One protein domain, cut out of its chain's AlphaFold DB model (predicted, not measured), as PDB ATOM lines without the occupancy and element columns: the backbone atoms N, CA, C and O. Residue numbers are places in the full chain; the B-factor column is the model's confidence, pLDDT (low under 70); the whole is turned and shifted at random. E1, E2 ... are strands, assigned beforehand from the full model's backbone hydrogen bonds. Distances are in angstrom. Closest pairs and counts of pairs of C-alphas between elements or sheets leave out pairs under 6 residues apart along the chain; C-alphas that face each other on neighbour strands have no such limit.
ATOM      1  N   THR A  20     125.176 171.521 140.123       93.56
ATOM      2  CA  THR A  20     126.247 170.686 139.586       93.56
ATOM      3  C   THR A  20     127.142 170.203 140.717       93.56
ATOM      4  O   THR A  20     127.739 171.002 141.436       93.56
ATOM      5  N   PHE A  21     127.273 168.887 140.843       91.88
ATOM      6  CA  PHE A  21     128.222 168.252 141.749       91.88
ATOM      7  C   PHE A  21     129.441 167.780 140.956       91.88
ATOM      8  O   PHE A  21     129.295 167.087 139.948       91.88
ATOM      9  N   ASN A  22     130.639 168.138 141.422       93.69
ATOM     10  CA  ASN A  22     131.903 167.786 140.777       93.69
ATOM     11  C   ASN A  22     132.878 167.186 141.796       93.69
ATOM     12  O   ASN A  22     133.130 167.816 142.819       93.69
ATOM     13  N   HIS A  23     133.463 166.027 141.480       93.25
ATOM     14  CA  HIS A  23     134.539 165.390 142.256       93.25
ATOM     15  C   HIS A  23     134.181 165.159 143.733       93.25
ATOM     16  O   HIS A  23     134.910 165.566 144.635       93.25
ATOM     17  N   ILE A  24     133.039 164.514 143.985       89.06
ATOM     18  CA  ILE A  24     132.525 164.275 145.341       89.06
ATOM     19  C   ILE A  24     132.480 162.780 145.640       89.06
ATOM     20  O   ILE A  24     132.033 161.980 144.820       89.06
ATOM     21  N   THR A  25     132.871 162.426 146.862       89.25
ATOM     22  CA  THR A  25     132.699 161.079 147.408       89.25
ATOM     23  C   THR A  25     131.711 161.113 148.566       89.25
ATOM     24  O   THR A  25     131.948 161.783 149.570       89.25
ATOM     25  N   PHE A  26     130.625 160.351 148.452       87.00
ATOM     26  CA  PHE A  26     129.638 160.170 149.513       87.00
ATOM     27  C   PHE A  26     129.837 158.825 150.217       87.00
ATOM     28  O   PHE A  26     129.883 157.764 149.586       87.00
ATOM     29  N   ASN A  27     129.918 158.871 151.548       89.81
ATOM     30  CA  ASN A  27     130.108 157.712 152.416       89.81
ATOM     31  C   ASN A  27     128.962 157.619 153.424       89.81
ATOM     32  O   ASN A  27     128.697 158.598 154.109       89.81
ATOM     33  N   HIS A  28     128.335 156.445 153.535       91.31
ATOM     34  CA  HIS A  28     127.301 156.137 154.535       91.31
ATOM     35  C   HIS A  28     126.199 157.203 154.630       91.31
ATOM     36  O   HIS A  28     125.992 157.813 155.680       91.31
ATOM     37  N   ILE A  29     125.503 157.437 153.516       89.94
ATOM     38  CA  ILE A  29     124.431 158.434 153.445       89.94
ATOM     39  C   ILE A  29     123.067 157.763 153.317       89.94
ATOM     40  O   ILE A  29     122.900 156.802 152.571       89.94
ATOM     41  N   THR A  30     122.073 158.318 154.002       92.62
ATOM     42  CA  THR A  30     120.669 157.947 153.813       92.62
ATOM     43  C   THR A  30     119.866 159.161 153.368       92.62
ATOM     44  O   THR A  30     119.908 160.221 153.991       92.62
ATOM     45  N   PHE A  31     119.101 158.993 152.298       92.44
ATOM     46  CA  PHE A  31     118.223 159.996 151.721       92.44
ATOM     47  C   PHE A  31     116.759 159.567 151.869       92.44
ATOM     48  O   PHE A  31     116.332 158.540 151.334       92.44
ATOM     49  N   ASN A  32     115.972 160.380 152.572       94.62
ATOM     50  CA  ASN A  32     114.534 160.202 152.762       94.62
ATOM     51  C   ASN A  32     113.763 161.324 152.064       94.62
ATOM     52  O   ASN A  32     113.946 162.487 152.411       94.62
ATOM     53  N   HIS A  33     112.870 160.972 151.136       93.94
ATOM     54  CA  HIS A  33     112.021 161.919 150.397       93.94
ATOM     55  C   HIS A  33     112.819 163.051 149.742       93.94
ATOM     56  O   HIS A  33     112.735 164.211 150.145       93.94
ATOM     57  N   ILE A  34     113.617 162.706 148.735       94.00
ATOM     58  CA  ILE A  34     114.466 163.655 148.019       94.00
ATOM     59  C   ILE A  34     113.957 163.891 146.609       94.00
ATOM     60  O   ILE A  34     113.599 162.950 145.905       94.00
ATOM     61  N   THR A  35     113.992 165.145 146.171       93.75
ATOM     62  CA  THR A  35     113.754 165.498 144.769       93.75
ATOM     63  C   THR A  35     114.969 166.206 144.185       93.75
ATOM     64  O   THR A  35     115.497 167.151 144.768       93.75
ATOM     65  N   PHE A  36     115.401 165.760 143.013       93.00
ATOM     66  CA  PHE A  36     116.477 166.351 142.228       93.00
ATOM     67  C   PHE A  36     115.895 166.874 140.916       93.00
ATOM     68  O   PHE A  36     115.408 166.079 140.113       93.00
ATOM     69  N   ASN A  37     115.973 168.184 140.684       94.38
ATOM     70  CA  ASN A  37     115.553 168.815 139.434       94.38
ATOM     71  C   ASN A  37     116.740 169.505 138.751       94.38
ATOM     72  O   ASN A  37     117.383 170.358 139.365       94.38
ATOM     73  N   HIS A  38     116.996 169.197 137.478       93.38
ATOM     74  CA  HIS A  38     118.069 169.802 136.679       93.38
ATOM     75  C   HIS A  38     119.442 169.661 137.346       93.38
ATOM     76  O   HIS A  38     120.070 170.646 137.730       93.38
ATOM     77  N   ILE A  39     119.883 168.418 137.540       93.44
ATOM     78  CA  ILE A  39     121.109 168.119 138.286       93.44
ATOM     79  C   ILE A  39     122.143 167.465 137.383       93.44
ATOM     80  O   ILE A  39     121.827 166.578 136.591       93.44
ATOM     81  N   THR A  40     123.402 167.857 137.546       92.44
ATOM     82  CA  THR A  40     124.524 167.223 136.851       92.44
ATOM     83  C   THR A  40     125.546 166.692 137.849       92.44
ATOM     84  O   THR A  40     126.003 167.418 138.731       92.44
ATOM     85  N   PHE A  41     125.914 165.422 137.692       91.12
ATOM     86  CA  PHE A  41     126.898 164.726 138.515       91.12
ATOM     87  C   PHE A  41     128.134 164.357 137.683       91.12
ATOM     88  O   PHE A  41     128.060 163.555 136.744       91.12
ATOM     89  N   ASN A  42     129.286 164.906 138.074       93.19
ATOM     90  CA  ASN A  42     130.576 164.716 137.413       93.19
ATOM     91  C   ASN A  42     131.606 164.119 138.378       93.19
ATOM     92  O   ASN A  42     131.926 164.737 139.390       93.19
ATOM     93  N   HIS A  43     132.161 162.952 138.041       91.56
ATOM     94  CA  HIS A  43     133.155 162.237 138.856       91.56
ATOM     95  C   HIS A  43     132.694 162.048 140.304       91.56
ATOM     96  O   HIS A  43     133.259 162.620 141.234       91.56
ATOM     97  N   ILE A  44     131.625 161.276 140.486       89.94
ATOM     98  CA  ILE A  44     131.009 161.066 141.794       89.94
ATOM     99  C   ILE A  44     131.124 159.605 142.200       89.94
ATOM    100  O   ILE A  44     130.791 158.711 141.422       89.94
ATOM    101  N   THR A  45     131.527 159.371 143.443       89.25
ATOM    102  CA  THR A  45     131.596 158.026 144.019       89.25
ATOM    103  C   THR A  45     130.639 157.916 145.194       89.25
ATOM    104  O   THR A  45     130.701 158.697 146.142       89.25
ATOM    105  N   PHE A  46     129.767 156.917 145.151       87.62
ATOM    106  CA  PHE A  46     128.842 156.564 146.220       87.62
ATOM    107  C   PHE A  46     129.237 155.212 146.807       87.62
ATOM    108  O   PHE A  46     129.190 154.191 146.118       87.62
ATOM    109  N   ASN A  47     129.613 155.194 148.086       86.38
ATOM    110  CA  ASN A  47     130.058 153.966 148.740       86.38
ATOM    111  C   ASN A  47     128.906 153.172 149.359       86.38
ATOM    112  O   ASN A  47     128.595 152.099 148.866       86.38
ATOM    113  N   HIS A  48     128.270 153.703 150.403       88.62
ATOM    114  CA  HIS A  48     127.092 153.106 151.039       88.62
ATOM    115  C   HIS A  48     125.987 154.142 151.045       88.62
ATOM    116  O   HIS A  48     126.087 155.133 151.775       88.62
ATOM    117  N   ILE A  49     124.979 153.944 150.200       88.56
ATOM    118  CA  ILE A  49     123.887 154.895 150.090       88.56
ATOM    119  C   ILE A  49     122.521 154.234 150.003       88.56
ATOM    120  O   ILE A  49     122.310 153.293 149.238       88.56
ATOM    121  N   THR A  50     121.583 154.780 150.769       91.00
ATOM    122  CA  THR A  50     120.193 154.332 150.784       91.00
ATOM    123  C   THR A  50     119.285 155.474 150.364       91.00
ATOM    124  O   THR A  50     119.316 156.548 150.961       91.00
ATOM    125  N   PHE A  51     118.441 155.231 149.367       90.38
ATOM    126  CA  PHE A  51     117.383 156.136 148.937       90.38
ATOM    127  C   PHE A  51     116.021 155.517 149.250       90.38
ATOM    128  O   PHE A  51     115.655 154.488 148.683       90.38
ATOM    129  N   ASN A  52     115.255 156.150 150.137       91.25
ATOM    130  CA  ASN A  52     113.921 155.670 150.491       91.25
ATOM    131  C   ASN A  52     112.865 156.108 149.475       91.25
ATOM    132  O   ASN A  52     112.252 155.270 148.827       91.25
ATOM    133  N   HIS A  53     112.708 157.415 149.290       91.12
ATOM    134  CA  HIS A  53     111.850 157.982 148.254       91.12
ATOM    135  C   HIS A  53     112.662 159.017 147.507       91.12
ATOM    136  O   HIS A  53     113.126 159.984 148.118       91.12
ATOM    137  N   ILE A  54     112.867 158.794 146.215       90.75
ATOM    138  CA  ILE A  54     113.635 159.706 145.385       90.75
ATOM    139  C   ILE A  54     112.964 159.971 144.045       90.75
ATOM    140  O   ILE A  54     112.538 159.050 143.351       90.75
ATOM    141  N   THR A  55     112.939 161.245 143.672       91.38
ATOM    142  CA  THR A  55     112.465 161.714 142.374       91.38
ATOM    143  C   THR A  55     113.599 162.411 141.643       91.38
ATOM    144  O   THR A  55     114.208 163.343 142.168       91.38
ATOM    145  N   PHE A  56     113.857 161.988 140.411       88.94
ATOM    146  CA  PHE A  56     114.798 162.633 139.507       88.94
ATOM    147  C   PHE A  56     114.061 163.231 138.309       88.94
ATOM    148  O   PHE A  56     113.389 162.525 137.549       88.94
ATOM    149  N   ASN A  57     114.250 164.529 138.105       90.31
ATOM    150  CA  ASN A  57     113.768 165.263 136.952       90.31
ATOM    151  C   ASN A  57     114.946 165.956 136.268       90.31
ATOM    152  O   ASN A  57     115.599 166.812 136.858       90.31
ATOM    153  N   HIS A  58     115.225 165.561 135.031       89.62
ATOM    154  CA  HIS A  58     116.347 166.046 134.239       89.62
ATOM    155  C   HIS A  58     117.691 165.925 134.975       89.62
ATOM    156  O   HIS A  58     118.240 166.887 135.513       89.62
ATOM    157  N   ILE A  59     118.218 164.705 135.002       86.81
ATOM    158  CA  ILE A  59     119.517 164.409 135.606       86.81
ATOM    159  C   ILE A  59     120.522 163.916 134.567       86.81
ATOM    160  O   ILE A  59     120.189 163.120 133.686       86.81
ATOM    161  N   THR A  60     121.765 164.371 134.691       88.56
ATOM    162  CA  THR A  60     122.886 163.929 133.858       88.56
ATOM    163  C   THR A  60     123.982 163.343 134.732       88.56
ATOM    164  O   THR A  60     124.475 164.002 135.649       88.56
ATOM    165  N   PHE A  61     124.396 162.120 134.415       86.00
ATOM    166  CA  PHE A  61     125.570 161.487 135.001       86.00
ATOM    167  C   PHE A  61     126.682 161.391 133.954       86.00
ATOM    168  O   PHE A  61     126.432 160.944 132.838       86.00
ATOM    169  N   ASN A  62     127.907 161.772 134.320       86.06
ATOM    170  CA  ASN A  62     129.078 161.611 133.451       86.06
ATOM    171  C   ASN A  62     129.965 160.446 133.903       86.06
ATOM    172  O   ASN A  62     129.947 159.379 133.302       86.06
ATOM    173  N   HIS A  63     130.693 160.613 135.005       86.81
ATOM    174  CA  HIS A  63     131.464 159.536 135.628       86.81
ATOM    175  C   HIS A  63     130.917 159.299 137.023       86.81
ATOM    176  O   HIS A  63     131.067 160.152 137.898       86.81
ATOM    177  N   ILE A  64     130.244 158.167 137.208       84.56
ATOM    178  CA  ILE A  64     129.644 157.804 138.484       84.56
ATOM    179  C   ILE A  64     129.972 156.361 138.844       84.56
ATOM    180  O   ILE A  64     129.911 155.467 137.999       84.56
ATOM    181  N   THR A  65     130.311 156.139 140.108       87.25
ATOM    182  CA  THR A  65     130.559 154.809 140.663       87.25
ATOM    183  C   THR A  65     129.663 154.597 141.873       87.25
ATOM    184  O   THR A  65     129.592 155.451 142.754       87.25
ATOM    185  N   PHE A  66     128.988 153.451 141.914       84.44
ATOM    186  CA  PHE A  66     128.202 152.998 143.057       84.44
ATOM    187  C   PHE A  66     128.796 151.683 143.555       84.44
ATOM    188  O   PHE A  66     128.938 150.757 142.760       84.44
ATOM    189  N   ASN A  67     129.123 151.596 144.844       87.75
ATOM    190  CA  ASN A  67     129.565 150.341 145.455       87.75
ATOM    191  C   ASN A  67     128.377 149.587 146.064       87.75
ATOM    192  O   ASN A  67     127.997 148.531 145.569       87.75
ATOM    193  N   HIS A  68     127.738 150.164 147.080       86.94
ATOM    194  CA  HIS A  68     126.525 149.642 147.702       86.94
ATOM    195  C   HIS A  68     125.437 150.704 147.664       86.94
ATOM    196  O   HIS A  68     125.511 151.738 148.336       86.94
ATOM    197  N   ILE A  69     124.414 150.426 146.863       86.75
ATOM    198  CA  ILE A  69     123.268 151.302 146.703       86.75
ATOM    199  C   ILE A  69     121.971 150.530 146.883       86.75
ATOM    200  O   ILE A  69     121.802 149.429 146.359       86.75
ATOM    201  N   THR A  70     121.044 151.127 147.620       89.38
ATOM    202  CA  THR A  70     119.687 150.614 147.788       89.38
ATOM    203  C   THR A  70     118.689 151.702 147.427       89.38
ATOM    204  O   THR A  70     118.795 152.833 147.901       89.38
ATOM    205  N   PHE A  71     117.711 151.348 146.598       86.62
ATOM    206  CA  PHE A  71     116.564 152.185 146.271       86.62
ATOM    207  C   PHE A  71     115.298 151.463 146.719       86.62
ATOM    208  O   PHE A  71     115.084 150.322 146.316       86.62
ATOM    209  N   ASN A  72     114.463 152.123 147.519       90.50
ATOM    210  CA  ASN A  72     113.149 151.588 147.873       90.50
ATOM    211  C   ASN A  72     112.090 152.066 146.880       90.50
ATOM    212  O   ASN A  72     111.434 151.251 146.240       90.50
ATOM    213  N   HIS A  73     111.975 153.381 146.693       88.31
ATOM    214  CA  HIS A  73     111.083 153.973 145.707       88.31
ATOM    215  C   HIS A  73     111.819 155.019 144.872       88.31
ATOM    216  O   HIS A  73     112.359 155.993 145.409       88.31
ATOM    217  N   ILE A  74     111.827 154.825 143.555       87.62
ATOM    218  CA  ILE A  74     112.498 155.707 142.602       87.62
ATOM    219  C   ILE A  74     111.545 156.121 141.485       87.62
ATOM    220  O   ILE A  74     110.891 155.290 140.861       87.62
ATOM    221  N   THR A  75     111.514 157.419 141.205       89.62
ATOM    222  CA  THR A  75     110.812 157.990 140.058       89.62
ATOM    223  C   THR A  75     111.810 158.718 139.165       89.62
ATOM    224  O   THR A  75     112.604 159.536 139.632       89.62
ATOM    225  N   LEU A  76     111.772 158.412 137.869       86.50
ATOM    226  CA  LEU A  76     112.683 158.936 136.855       86.50
ATOM    227  C   LEU A  76     111.866 159.524 135.707       86.50
ATOM    228  O   LEU A  76     111.221 158.781 134.976       86.50
ATOM    229  N   ALA A  77     111.893 160.848 135.552       82.44
ATOM    230  CA  ALA A  77     111.191 161.515 134.454       82.44
ATOM    231  C   ALA A  77     112.073 161.621 133.202       82.44
ATOM    232  O   ALA A  77     111.678 161.215 132.115       82.44
ATOM    233  N   LEU A  78     113.292 162.139 133.365       79.31
ATOM    234  CA  LEU A  78     114.293 162.259 132.306       79.31
ATOM    235  C   LEU A  78     115.675 162.122 132.933       79.31
ATOM    236  O   LEU A  78     116.081 162.951 133.748       79.31
ATOM    237  N   ALA A  79     116.385 161.062 132.571       76.12
ATOM    238  CA  ALA A  79     117.690 160.766 133.130       76.12
ATOM    239  C   ALA A  79     118.620 160.224 132.048       76.12
ATOM    240  O   ALA A  79     118.276 159.297 131.313       76.12
TER     241      ALA A  79
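What this domain is: This is residues 20 to 79 of the 95 residues of an uncharacterized protein of Moorea sp. SIO3I6 (UniProt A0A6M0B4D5). The chain winds in stacked, nearly square turns, a short solenoid in which E2 wraps round the most and E1 and E3 lie at its two ends. The printed part has 60 residues and no named helix; its strands E1, E2 and E3, in that order along the chain and across the sheet, are parallel, class all strand. It is compact, with a radius of gyration of the C-alphas of 11.0 A and spans of 24 by 21 by 13 A.

How they stand to each other: E1, residues 20 to 26, is an edge strand parallel to E2, residues 29 to 61; N 21 and O 40 are within hydrogen-bond range at 2.9 A. E2 bends by 174 degrees at residue 53. E3, residues 64 to 76, is the other edge strand, parallel to E2, with N 46 and O 65 within hydrogen-bond range at 2.8 A. E3 bends by 118 degrees at residue 69. The sheet is twisted.

Where its parts are: E1 begins at C-alpha 20 (126.247, 170.686, 139.586). E2 measures 18.7 A from first to last C-alpha and E3 17.1 A, ending at C-alpha 76 (112.683, 158.936, 136.855).

The domain as a whole: The C-alphas farthest apart, of His 28 and Leu 78, are 26.5 A apart. Both links are tight, the printed part has no cut, and no printed residue is under 70 in pLDDT.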